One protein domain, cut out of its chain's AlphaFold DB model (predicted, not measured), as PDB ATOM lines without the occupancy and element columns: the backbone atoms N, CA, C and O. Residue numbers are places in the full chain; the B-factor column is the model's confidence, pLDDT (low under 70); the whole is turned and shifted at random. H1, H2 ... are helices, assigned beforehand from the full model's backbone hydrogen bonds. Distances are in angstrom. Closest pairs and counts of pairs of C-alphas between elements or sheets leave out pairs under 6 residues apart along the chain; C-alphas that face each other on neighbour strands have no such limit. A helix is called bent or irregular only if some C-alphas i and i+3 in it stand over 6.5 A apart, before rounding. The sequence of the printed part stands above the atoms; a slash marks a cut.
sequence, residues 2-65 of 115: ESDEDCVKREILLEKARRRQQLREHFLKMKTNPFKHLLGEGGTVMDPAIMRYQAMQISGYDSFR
ATOM      1  N   GLU A   2      33.483 -26.667 165.805       65.62
ATOM      2  CA  GLU A   2      34.928 -26.912 165.895       65.62
ATOM      3  C   GLU A   2      35.145 -28.421 165.736       65.62
ATOM      4  O   GLU A   2      34.389 -29.202 166.313       65.62
ATOM      5  N   SER A   3      36.060 -28.824 164.854       82.62
ATOM      6  CA  SER A   3      36.245 -30.240 164.540       82.62
ATOM      7  C   SER A   3      36.858 -30.961 165.746       82.62
ATOM      8  O   SER A   3      37.652 -30.370 166.480       82.62
ATOM      9  N   ASP A   4      36.516 -32.233 165.967       85.88
ATOM     10  CA  ASP A   4      37.049 -33.012 167.100       85.88
ATOM     11  C   ASP A   4      38.591 -33.033 167.114       85.88
ATOM     12  O   ASP A   4      39.222 -33.033 168.174       85.88
ATOM     13  N   GLU A   5      39.218 -32.950 165.936       88.31
ATOM     14  CA  GLU A   5      40.670 -32.828 165.799       88.31
ATOM     15  C   GLU A   5      41.238 -31.544 166.416       88.31
ATOM     16  O   GLU A   5      42.341 -31.557 166.969       88.31
ATOM     17  N   ASP A   6      40.520 -30.426 166.312       91.06
ATOM     18  CA  ASP A   6      40.971 -29.129 166.821       91.06
ATOM     19  C   ASP A   6      40.917 -29.091 168.350       91.06
ATOM     20  O   ASP A   6      41.819 -28.544 168.995       91.06
ATOM     21  N   CYS A   7      39.929 -29.773 168.942       91.75
ATOM     22  CA  CYS A   7      39.850 -29.970 170.386       91.75
ATOM     23  C   CYS A   7      41.074 -30.742 170.911       91.75
ATOM     24  O   CYS A   7      41.770 -30.265 171.811       91.75
ATOM     25  N   VAL A   8      41.415 -31.872 170.278       94.69
ATOM     26  CA  VAL A   8      42.581 -32.693 170.657       94.69
ATOM     27  C   VAL A   8      43.893 -31.920 170.480       94.69
ATOM     28  O   VAL A   8      44.759 -31.932 171.361       94.69
ATOM     29  N   LYS A   9      44.055 -31.188 169.370       95.81
ATOM     30  CA  LYS A   9      45.235 -30.333 169.140       95.81
ATOM     31  C   LYS A   9      45.385 -29.291 170.253       95.81
ATOM     32  O   LYS A   9      46.494 -29.090 170.757       95.81
ATOM     33  N   ARG A  10      44.283 -28.656 170.667       94.81
ATOM     34  CA  ARG A  10      44.263 -27.665 171.753       94.81
ATOM     35  C   ARG A  10      44.670 -28.278 173.091       94.81
ATOM     36  O   ARG A  10      45.498 -27.691 173.788       94.81
ATOM     37  N   GLU A  11      44.173 -29.465 173.426       96.06
ATOM     38  CA  GLU A  11      44.561 -30.177 174.652       96.06
ATOM     39  C   GLU A  11      46.065 -30.484 174.692       96.06
ATOM     40  O   GLU A  11      46.734 -30.184 175.685       96.06
ATOM     41  N   ILE A  12      46.634 -30.974 173.584       97.12
ATOM     42  CA  ILE A  12      48.075 -31.252 173.469       97.12
ATOM     43  C   ILE A  12      48.906 -29.974 173.661       97.12
ATOM     44  O   ILE A  12      49.968 -29.999 174.294       97.12
ATOM     45  N   LEU A  13      48.455 -28.840 173.112       97.50
ATOM     46  CA  LEU A  13      49.137 -27.554 173.272       97.50
ATOM     47  C   LEU A  13      49.111 -27.073 174.725       97.50
ATOM     48  O   LEU A  13      50.148 -26.647 175.242       97.50
ATOM     49  N   LEU A  14      47.961 -27.186 175.392       97.88
ATOM     50  CA  LEU A  14      47.814 -26.831 176.803       97.88
ATOM     51  C   LEU A  14      48.689 -27.711 177.697       97.88
ATOM     52  O   LEU A  14      49.345 -27.208 178.609       97.88
ATOM     53  N   GLU A  15      48.768 -29.008 177.410       98.00
ATOM     54  CA  GLU A  15      49.610 -29.923 178.175       98.00
ATOM     55  C   GLU A  15      51.103 -29.591 178.016       98.00
ATOM     56  O   GLU A  15      51.840 -29.503 179.002       98.00
ATOM     57  N   LYS A  16      51.557 -29.313 176.786       97.75
ATOM     58  CA  LYS A  16      52.935 -28.863 176.518       97.75
ATOM     59  C   LYS A  16      53.248 -27.539 177.217       97.75
ATOM     60  O   LYS A  16      54.348 -27.382 177.754       97.75
ATOM     61  N   ALA A  17      52.304 -26.596 177.220       98.12
ATOM     62  CA  ALA A  17      52.450 -25.321 177.916       98.12
ATOM     63  C   ALA A  17      52.579 -25.526 179.432       98.12
ATOM     64  O   ALA A  17      53.508 -24.986 180.038       98.12
ATOM     65  N   ARG A  18      51.734 -26.385 180.020       98.19
ATOM     66  CA  ARG A  18      51.779 -26.750 181.443       98.19
ATOM     67  C   ARG A  18      53.125 -27.363 181.830       98.19
ATOM     68  O   ARG A  18      53.751 -26.904 182.781       98.19
ATOM     69  N   ARG A  19      53.624 -28.342 181.063       96.81
ATOM     70  CA  ARG A  19      54.941 -28.962 181.320       96.81
ATOM     71  C   ARG A  19      56.077 -27.931 181.252       96.81
ATOM     72  O   ARG A  19      56.981 -27.948 182.084       96.81
ATOM     73  N   ARG A  20      56.027 -27.000 180.291       96.38
ATOM     74  CA  ARG A  20      57.026 -25.924 180.157       96.38
ATOM     75  C   ARG A  20      57.010 -24.969 181.350       96.38
ATOM     76  O   ARG A  20      58.078 -24.579 181.815       96.38
ATOM     77  N   GLN A  21      55.822 -24.595 181.827       97.81
ATOM     78  CA  GLN A  21      55.663 -23.739 183.006       97.81
ATOM     79  C   GLN A  21      56.257 -24.412 184.247       97.81
ATOM     80  O   GLN A  21      57.129 -23.822 184.878       97.81
ATOM     81  N   GLN A  22      55.915 -25.678 184.502       97.12
ATOM     82  CA  GLN A  22      56.445 -26.453 185.632       97.12
ATOM     83  C   GLN A  22      57.983 -26.531 185.633       97.12
ATOM     84  O   GLN A  22      58.625 -26.276 186.652       97.12
ATOM     85  N   LEU A  23      58.599 -26.840 184.485       94.94
ATOM     86  CA  LEU A  23      60.062 -26.908 184.365       94.94
ATOM     87  C   LEU A  23      60.721 -25.538 184.573       94.94
ATOM     88  O   LEU A  23      61.758 -25.439 185.232       94.94
ATOM     89  N   ARG A  24      60.110 -24.472 184.043       95.06
ATOM     90  CA  ARG A  24      60.594 -23.100 184.222       95.06
ATOM     91  C   ARG A  24      60.510 -22.666 185.681       95.06
ATOM     92  O   ARG A  24      61.468 -22.089 186.183       95.06
ATOM     93  N   GLU A  25      59.395 -22.932 186.350       96.25
ATOM     94  CA  GLU A  25      59.202 -22.626 187.770       96.25
ATOM     95  C   GLU A  25      60.236 -23.349 188.633       96.25
ATOM     96  O   GLU A  25      60.891 -22.720 189.466       96.25
ATOM     97  N   HIS A  26      60.457 -24.642 188.376       92.12
ATOM     98  CA  HIS A  26      61.493 -25.419 189.052       92.12
ATOM     99  C   HIS A  26      62.890 -24.818 188.838       92.12
ATOM    100  O   HIS A  26      63.639 -24.617 189.797       92.12
ATOM    101  N   PHE A  27      63.237 -24.477 187.594       92.44
ATOM    102  CA  PHE A  27      64.519 -23.854 187.272       92.44
ATOM    103  C   PHE A  27      64.694 -22.500 187.964       92.44
ATOM    104  O   PHE A  27      65.737 -22.251 188.566       92.44
ATOM    105  N   LEU A  28      63.673 -21.639 187.921       92.50
ATOM    106  CA  LEU A  28      63.706 -20.337 188.581       92.50
ATOM    107  C   LEU A  28      63.893 -20.501 190.088       92.50
ATOM    108  O   LEU A  28      64.803 -19.886 190.628       92.50
ATOM    109  N   LYS A  29      63.136 -21.396 190.740       90.94
ATOM    110  CA  LYS A  29      63.278 -21.703 192.173       90.94
ATOM    111  C   LYS A  29      64.695 -22.151 192.535       90.94
ATOM    112  O   LYS A  29      65.225 -21.755 193.571       90.94
ATOM    113  N   MET A  30      65.314 -22.979 191.695       88.00
ATOM    114  CA  MET A  30      66.681 -23.457 191.917       88.00
ATOM    115  C   MET A  30      67.733 -22.377 191.666       88.00
ATOM    116  O   MET A  30      68.739 -22.357 192.370       88.00
ATOM    117  N   LYS A  31      67.510 -21.500 190.681       87.44
ATOM    118  CA  LYS A  31      68.437 -20.431 190.294       87.44
ATOM    119  C   LYS A  31      68.398 -19.239 191.249       87.44
ATOM    120  O   LYS A  31      69.434 -18.647 191.509       87.44
ATOM    121  N   THR A  32      67.220 -18.859 191.741       88.00
ATOM    122  CA  THR A  32      67.053 -17.676 192.599       88.00
ATOM    123  C   THR A  32      67.338 -17.952 194.073       88.00
ATOM    124  O   THR A  32      67.316 -17.015 194.865       88.00
ATOM    125  N   ASN A  33      67.609 -19.203 194.464       85.69
ATOM    126  CA  ASN A  33      67.913 -19.562 195.848       85.69
ATOM    127  C   ASN A  33      69.310 -19.039 196.272       85.69
ATOM    128  O   ASN A  33      70.315 -19.584 195.808       85.69
ATOM    129  N   PRO A  34      69.405 -18.054 197.191       83.88
ATOM    130  CA  PRO A  34      70.680 -17.453 197.593       83.88
ATOM    131  C   PRO A  34      71.548 -18.392 198.445       83.88
ATOM    132  O   PRO A  34      72.774 -18.287 198.434       83.88
ATOM    133  N   PHE A  35      70.938 -19.351 199.150       82.62
ATOM    134  CA  PHE A  35      71.654 -20.267 200.040       82.62
ATOM    135  C   PHE A  35      72.526 -21.278 199.291       82.62
ATOM    136  O   PHE A  35      73.492 -21.784 199.856       82.62
ATOM    137  N   LYS A  36      72.251 -21.521 198.003       73.94
ATOM    138  CA  LYS A  36      73.078 -22.405 197.167       73.94
ATOM    139  C   LYS A  36      74.487 -21.865 196.927       73.94
ATOM    140  O   LYS A  36      75.425 -22.644 196.854       73.94
ATOM    141  N   HIS A  37      74.642 -20.546 196.826       67.38
ATOM    142  CA  HIS A  37      75.959 -19.926 196.670       67.38
ATOM    143  C   HIS A  37      76.704 -19.789 198.007       67.38
ATOM    144  O   HIS A  37      77.930 -19.782 198.018       67.38
ATOM    145  N   LEU A  38      75.975 -19.729 199.128       68.19
ATOM    146  CA  LEU A  38      76.540 -19.592 200.477       68.19
ATOM    147  C   LEU A  38      77.161 -20.894 201.013       68.19
ATOM    148  O   LEU A  38      78.120 -20.836 201.774       68.19
ATOM    149  N   LEU A  39      76.654 -22.061 200.604       69.94
ATOM    150  CA  LEU A  39      77.134 -23.378 201.056       69.94
ATOM    151  C   LEU A  39      78.436 -23.844 200.374       69.94
ATOM    152  O   LEU A  39      78.879 -24.962 200.612       69.94
ATOM    153  N   GLY A  40      79.053 -23.034 199.507       66.00
ATOM    154  CA  GLY A  40      80.288 -23.401 198.796       66.00
ATOM    155  C   GLY A  40      80.107 -24.464 197.700       66.00
ATOM    156  O   GLY A  40      80.952 -24.577 196.820       66.00
ATOM    157  N   GLU A  41      78.963 -25.151 197.656       65.00
ATOM    158  CA  GLU A  41      78.500 -26.008 196.551       65.00
ATOM    159  C   GLU A  41      78.006 -25.201 195.333       65.00
ATOM    160  O   GLU A  41      77.114 -25.634 194.602       65.00
ATOM    161  N   GLY A  42      78.540 -23.991 195.136       57.50
ATOM    162  CA  GLY A  42      78.107 -23.001 194.152       57.50
ATOM    163  C   GLY A  42      78.366 -23.436 192.710       57.50
ATOM    164  O   GLY A  42      79.228 -22.888 192.032       57.50
ATOM    165  N   GLY A  43      77.608 -24.423 192.247       70.12
ATOM    166  CA  GLY A  43      77.617 -24.952 190.895       70.12
ATOM    167  C   GLY A  43      76.422 -24.474 190.078       70.12
ATOM    168  O   GLY A  43      75.393 -24.032 190.596       70.12
ATOM    169  N   THR A  44      76.566 -24.576 188.761       79.06
ATOM    170  CA  THR A  44      75.481 -24.408 187.795       79.06
ATOM    171  C   THR A  44      74.281 -25.298 188.151       79.06
ATOM    172  O   THR A  44      74.428 -26.381 188.720       79.06
ATOM    173  N   VAL A  45      73.059 -24.855 187.829       85.69
ATOM    174  CA  VAL A  45      71.861 -25.692 188.016       85.69
ATOM    175  C   VAL A  45      71.968 -26.892 187.076       85.69
ATOM    176  O   VAL A  45      71.861 -26.733 185.862       85.69
ATOM    177  N   MET A  46      72.182 -28.081 187.638       86.00
ATOM    178  CA  MET A  46      72.256 -29.319 186.866       86.00
ATOM    179  C   MET A  46      70.874 -29.679 186.317       86.00
ATOM    180  O   MET A  46      69.934 -29.914 187.080       86.00
ATOM    181  N   ASP A  47      70.752 -29.717 184.992       90.44
ATOM    182  CA  ASP A  47      69.539 -30.170 184.317       90.44
ATOM    183  C   ASP A  47      69.616 -31.687 184.062       90.44
ATOM    184  O   ASP A  47      70.467 -32.135 183.280       90.44
ATOM    185  N   PRO A  48      68.721 -32.504 184.656       92.75
ATOM    186  CA  PRO A  48      68.692 -33.938 184.396       92.75
ATOM    187  C   PRO A  48      68.420 -34.273 182.924       92.75
ATOM    188  O   PRO A  48      68.837 -35.336 182.468       92.75
ATOM    189  N   ALA A  49      67.741 -33.409 182.162       93.69
ATOM    190  CA  ALA A  49      67.499 -33.643 180.740       93.69
ATOM    191  C   ALA A  49      68.801 -33.589 179.928       93.69
ATOM    192  O   ALA A  49      69.034 -34.461 179.089       93.69
ATOM    193  N   ILE A  50      69.680 -32.626 180.226       93.38
ATOM    194  CA  ILE A  50      71.000 -32.512 179.587       93.38
ATOM    195  C   ILE A  50      71.863 -33.722 179.946       93.38
ATOM    196  O   ILE A  50      72.451 -34.338 179.057       93.38
ATOM    197  N   MET A  51      71.882 -34.118 181.222       94.69
ATOM    198  CA  MET A  51      72.654 -35.283 181.667       94.69
ATOM    199  C   MET A  51      72.173 -36.578 181.003       94.69
ATOM    200  O   MET A  51      72.989 -37.388 180.572       94.69
ATOM    201  N   ARG A  52      70.854 -36.768 180.853       95.06
ATOM    202  CA  ARG A  52      70.294 -37.926 180.134       95.06
ATOM    203  C   ARG A  52      70.648 -37.911 178.653       95.06
ATOM    204  O   ARG A  52      70.952 -38.962 178.102       95.06
ATOM    205  N   TYR A  53      70.619 -36.743 178.014       95.25
ATOM    206  CA  TYR A  53      71.021 -36.618 176.616       95.25
ATOM    207  C   TYR A  53      72.497 -36.979 176.428       95.25
ATOM    208  O   TYR A  53      72.826 -37.757 175.537       95.25
ATOM    209  N   GLN A  54      73.375 -36.482 177.299       95.56
ATOM    210  CA  GLN A  54      74.794 -36.837 177.282       95.56
ATOM    211  C   GLN A  54      75.004 -38.335 177.525       95.56
ATOM    212  O   GLN A  54      75.729 -38.978 176.769       95.56
ATOM    213  N   ALA A  55      74.322 -38.906 178.521       95.31
ATOM    214  CA  ALA A  55      74.373 -40.338 178.793       95.31
ATOM    215  C   ALA A  55      73.925 -41.164 177.576       95.31
ATOM    216  O   ALA A  55      74.608 -42.117 177.221       95.31
ATOM    217  N   MET A  56      72.854 -40.753 176.883       94.69
ATOM    218  CA  MET A  56      72.353 -41.413 175.670       94.69
ATOM    219  C   MET A  56      73.381 -41.423 174.530       94.69
ATOM    220  O   MET A  56      73.474 -42.413 173.808       94.69
ATOM    221  N   GLN A  57      74.148 -40.340 174.349       92.75
ATOM    222  CA  GLN A  57      75.207 -40.292 173.331       92.75
ATOM    223  C   GLN A  57      76.334 -41.283 173.645       92.75
ATOM    224  O   GLN A  57      76.858 -41.934 172.745       92.75
ATOM    225  N   ILE A  58      76.691 -41.413 174.925       94.19
ATOM    226  CA  ILE A  58      77.771 -42.295 175.380       94.19
ATOM    227  C   ILE A  58      77.327 -43.764 175.342       94.19
ATOM    228  O   ILE A  58      78.073 -44.621 174.877       94.19
ATOM    229  N   SER A  59      76.089 -44.061 175.748       93.62
ATOM    230  CA  SER A  59      75.517 -45.416 175.759       93.62
ATOM    231  C   SER A  59      75.019 -45.885 174.382       93.62
ATOM    232  O   SER A  59      74.199 -46.801 174.287       93.62
ATOM    233  N   GLY A  60      75.465 -45.243 173.296       89.75
ATOM    234  CA  GLY A  60      75.039 -45.579 171.938       89.75
ATOM    235  C   GLY A  60      75.409 -47.010 171.535       89.75
ATOM    236  O   GLY A  60      74.658 -47.652 170.802       89.75
ATOM    237  N   TYR A  61      76.522 -47.530 172.062       90.69
ATOM    238  CA  TYR A  61      76.963 -48.904 171.812       90.69
ATOM    239  C   TYR A  61      76.004 -49.943 172.411       90.69
ATOM    240  O   TYR A  61      75.630 -50.890 171.727       90.69
ATOM    241  N   ASP A  62      75.518 -49.721 173.634       93.12
ATOM    242  CA  ASP A  62      74.610 -50.653 174.320       93.12
ATOM    243  C   ASP A  62      73.259 -50.782 173.602       93.12
ATOM    244  O   ASP A  62      72.597 -51.817 173.652       93.12
ATOM    245  N   SER A  63      72.842 -49.719 172.908       89.50
ATOM    246  CA  SER A  63      71.600 -49.676 172.128       89.50
ATOM    247  C   SER A  63      71.794 -50.024 170.648       89.50
ATOM    248  O   SER A  63      70.835 -49.959 169.869       89.50
ATOM    249  N   PHE A  64      73.012 -50.380 170.228       93.12
ATOM    250  CA  PHE A  64      73.308 -50.678 168.834       93.12
ATOM    251  C   PHE A  64      72.610 -51.966 168.384       93.12
ATOM    252  O   PHE A  64      72.735 -53.025 168.999       93.12
ATOM    253  N   ARG A  65      71.888 -51.888 167.262       92.81
ATOM    254  CA  ARG A  65      71.267 -53.049 166.617       92.81
ATOM    255  C   ARG A  65      71.859 -53.232 165.223       92.81
ATOM    256  O   ARG A  65      71.668 -52.342 164.388       92.81
TER     257      ARG A  65
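What this domain is: This is residues 2 to 65 of the 115 residues of the protein "Complex I-B15" of Diabrotica virgifera virgifera (western corn rootworm) (UniProt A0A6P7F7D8). The model is a flat, open shape of two free helical arms joined by a turn: the long helix H1 makes the longest axis, and the shorter helix H3 points away roughly crosswise to it without packing on it. Beyond the far end of H1 the chain turns through the very short helix H2 and folds back in residues 39 to 47 before H3 begins; residues 59 to 65 run on past H3 as a tail. The printed part has 64 residues, with three named helices in the order H1, H2, H3 and no named strand, and its class is all helix. It is extended, with a radius of gyration of the C-alphas of 18.6 A, and the C-alphas span 56 by 42 by 8 A along their three main axes.

How they stand to each other: From the first printed residue, residues 2 to 26 stand free, of which 4 to 26 belong to H1, residues 4 to 31. A tight link of 3 residues joins H1 to H2, residues 35 to 38. H1 and H2 are apart, but only just, with their closest C-alphas 8.3 A from each other. A short link of 9 residues joins H2 to H3, residues 48 to 58, and these two helices are apart. H1 and H3 are apart as well. Residues 48 to 65 stand free, of which 48 to 58 belong to H3. In H1 and H3 every pair of O of residue i and N of residue i+4 is within hydrogen-bond range. H2 is too short for such a pair, but its one pair of O of residue i and N of residue i+3 is within range.

Where its parts are: H1 runs from Asp 4, with its C-alpha at (37.049, -33.012, 167.100), to Lys 31, with its C-alpha at (68.437, -20.431, 190.294), and is 41.0 A long from first to last C-alpha. H2 runs from Phe 35 to Leu 38, 5.0 A from first to last C-alpha. H3 runs from Pro 48 to Ile 58, 15.3 A from first to last C-alpha, and its last C-alpha is at (77.771, -42.295, 175.380). None of the three helices is bent.

The domain as a whole: The two C-alphas farthest apart are those of Ser 3 and Gly 40, at 56.2 A, and the first and last printed C-alphas, of Glu 2 and Arg 65, are 44.8 A apart. The printed part has no cut and no long link between its named helices. The mean pLDDT of the printed part is 88.9; residue 2 and residues 37 to 42 are under 70, and of these residues 37 and 38 belong to H2, which has a mean of 73.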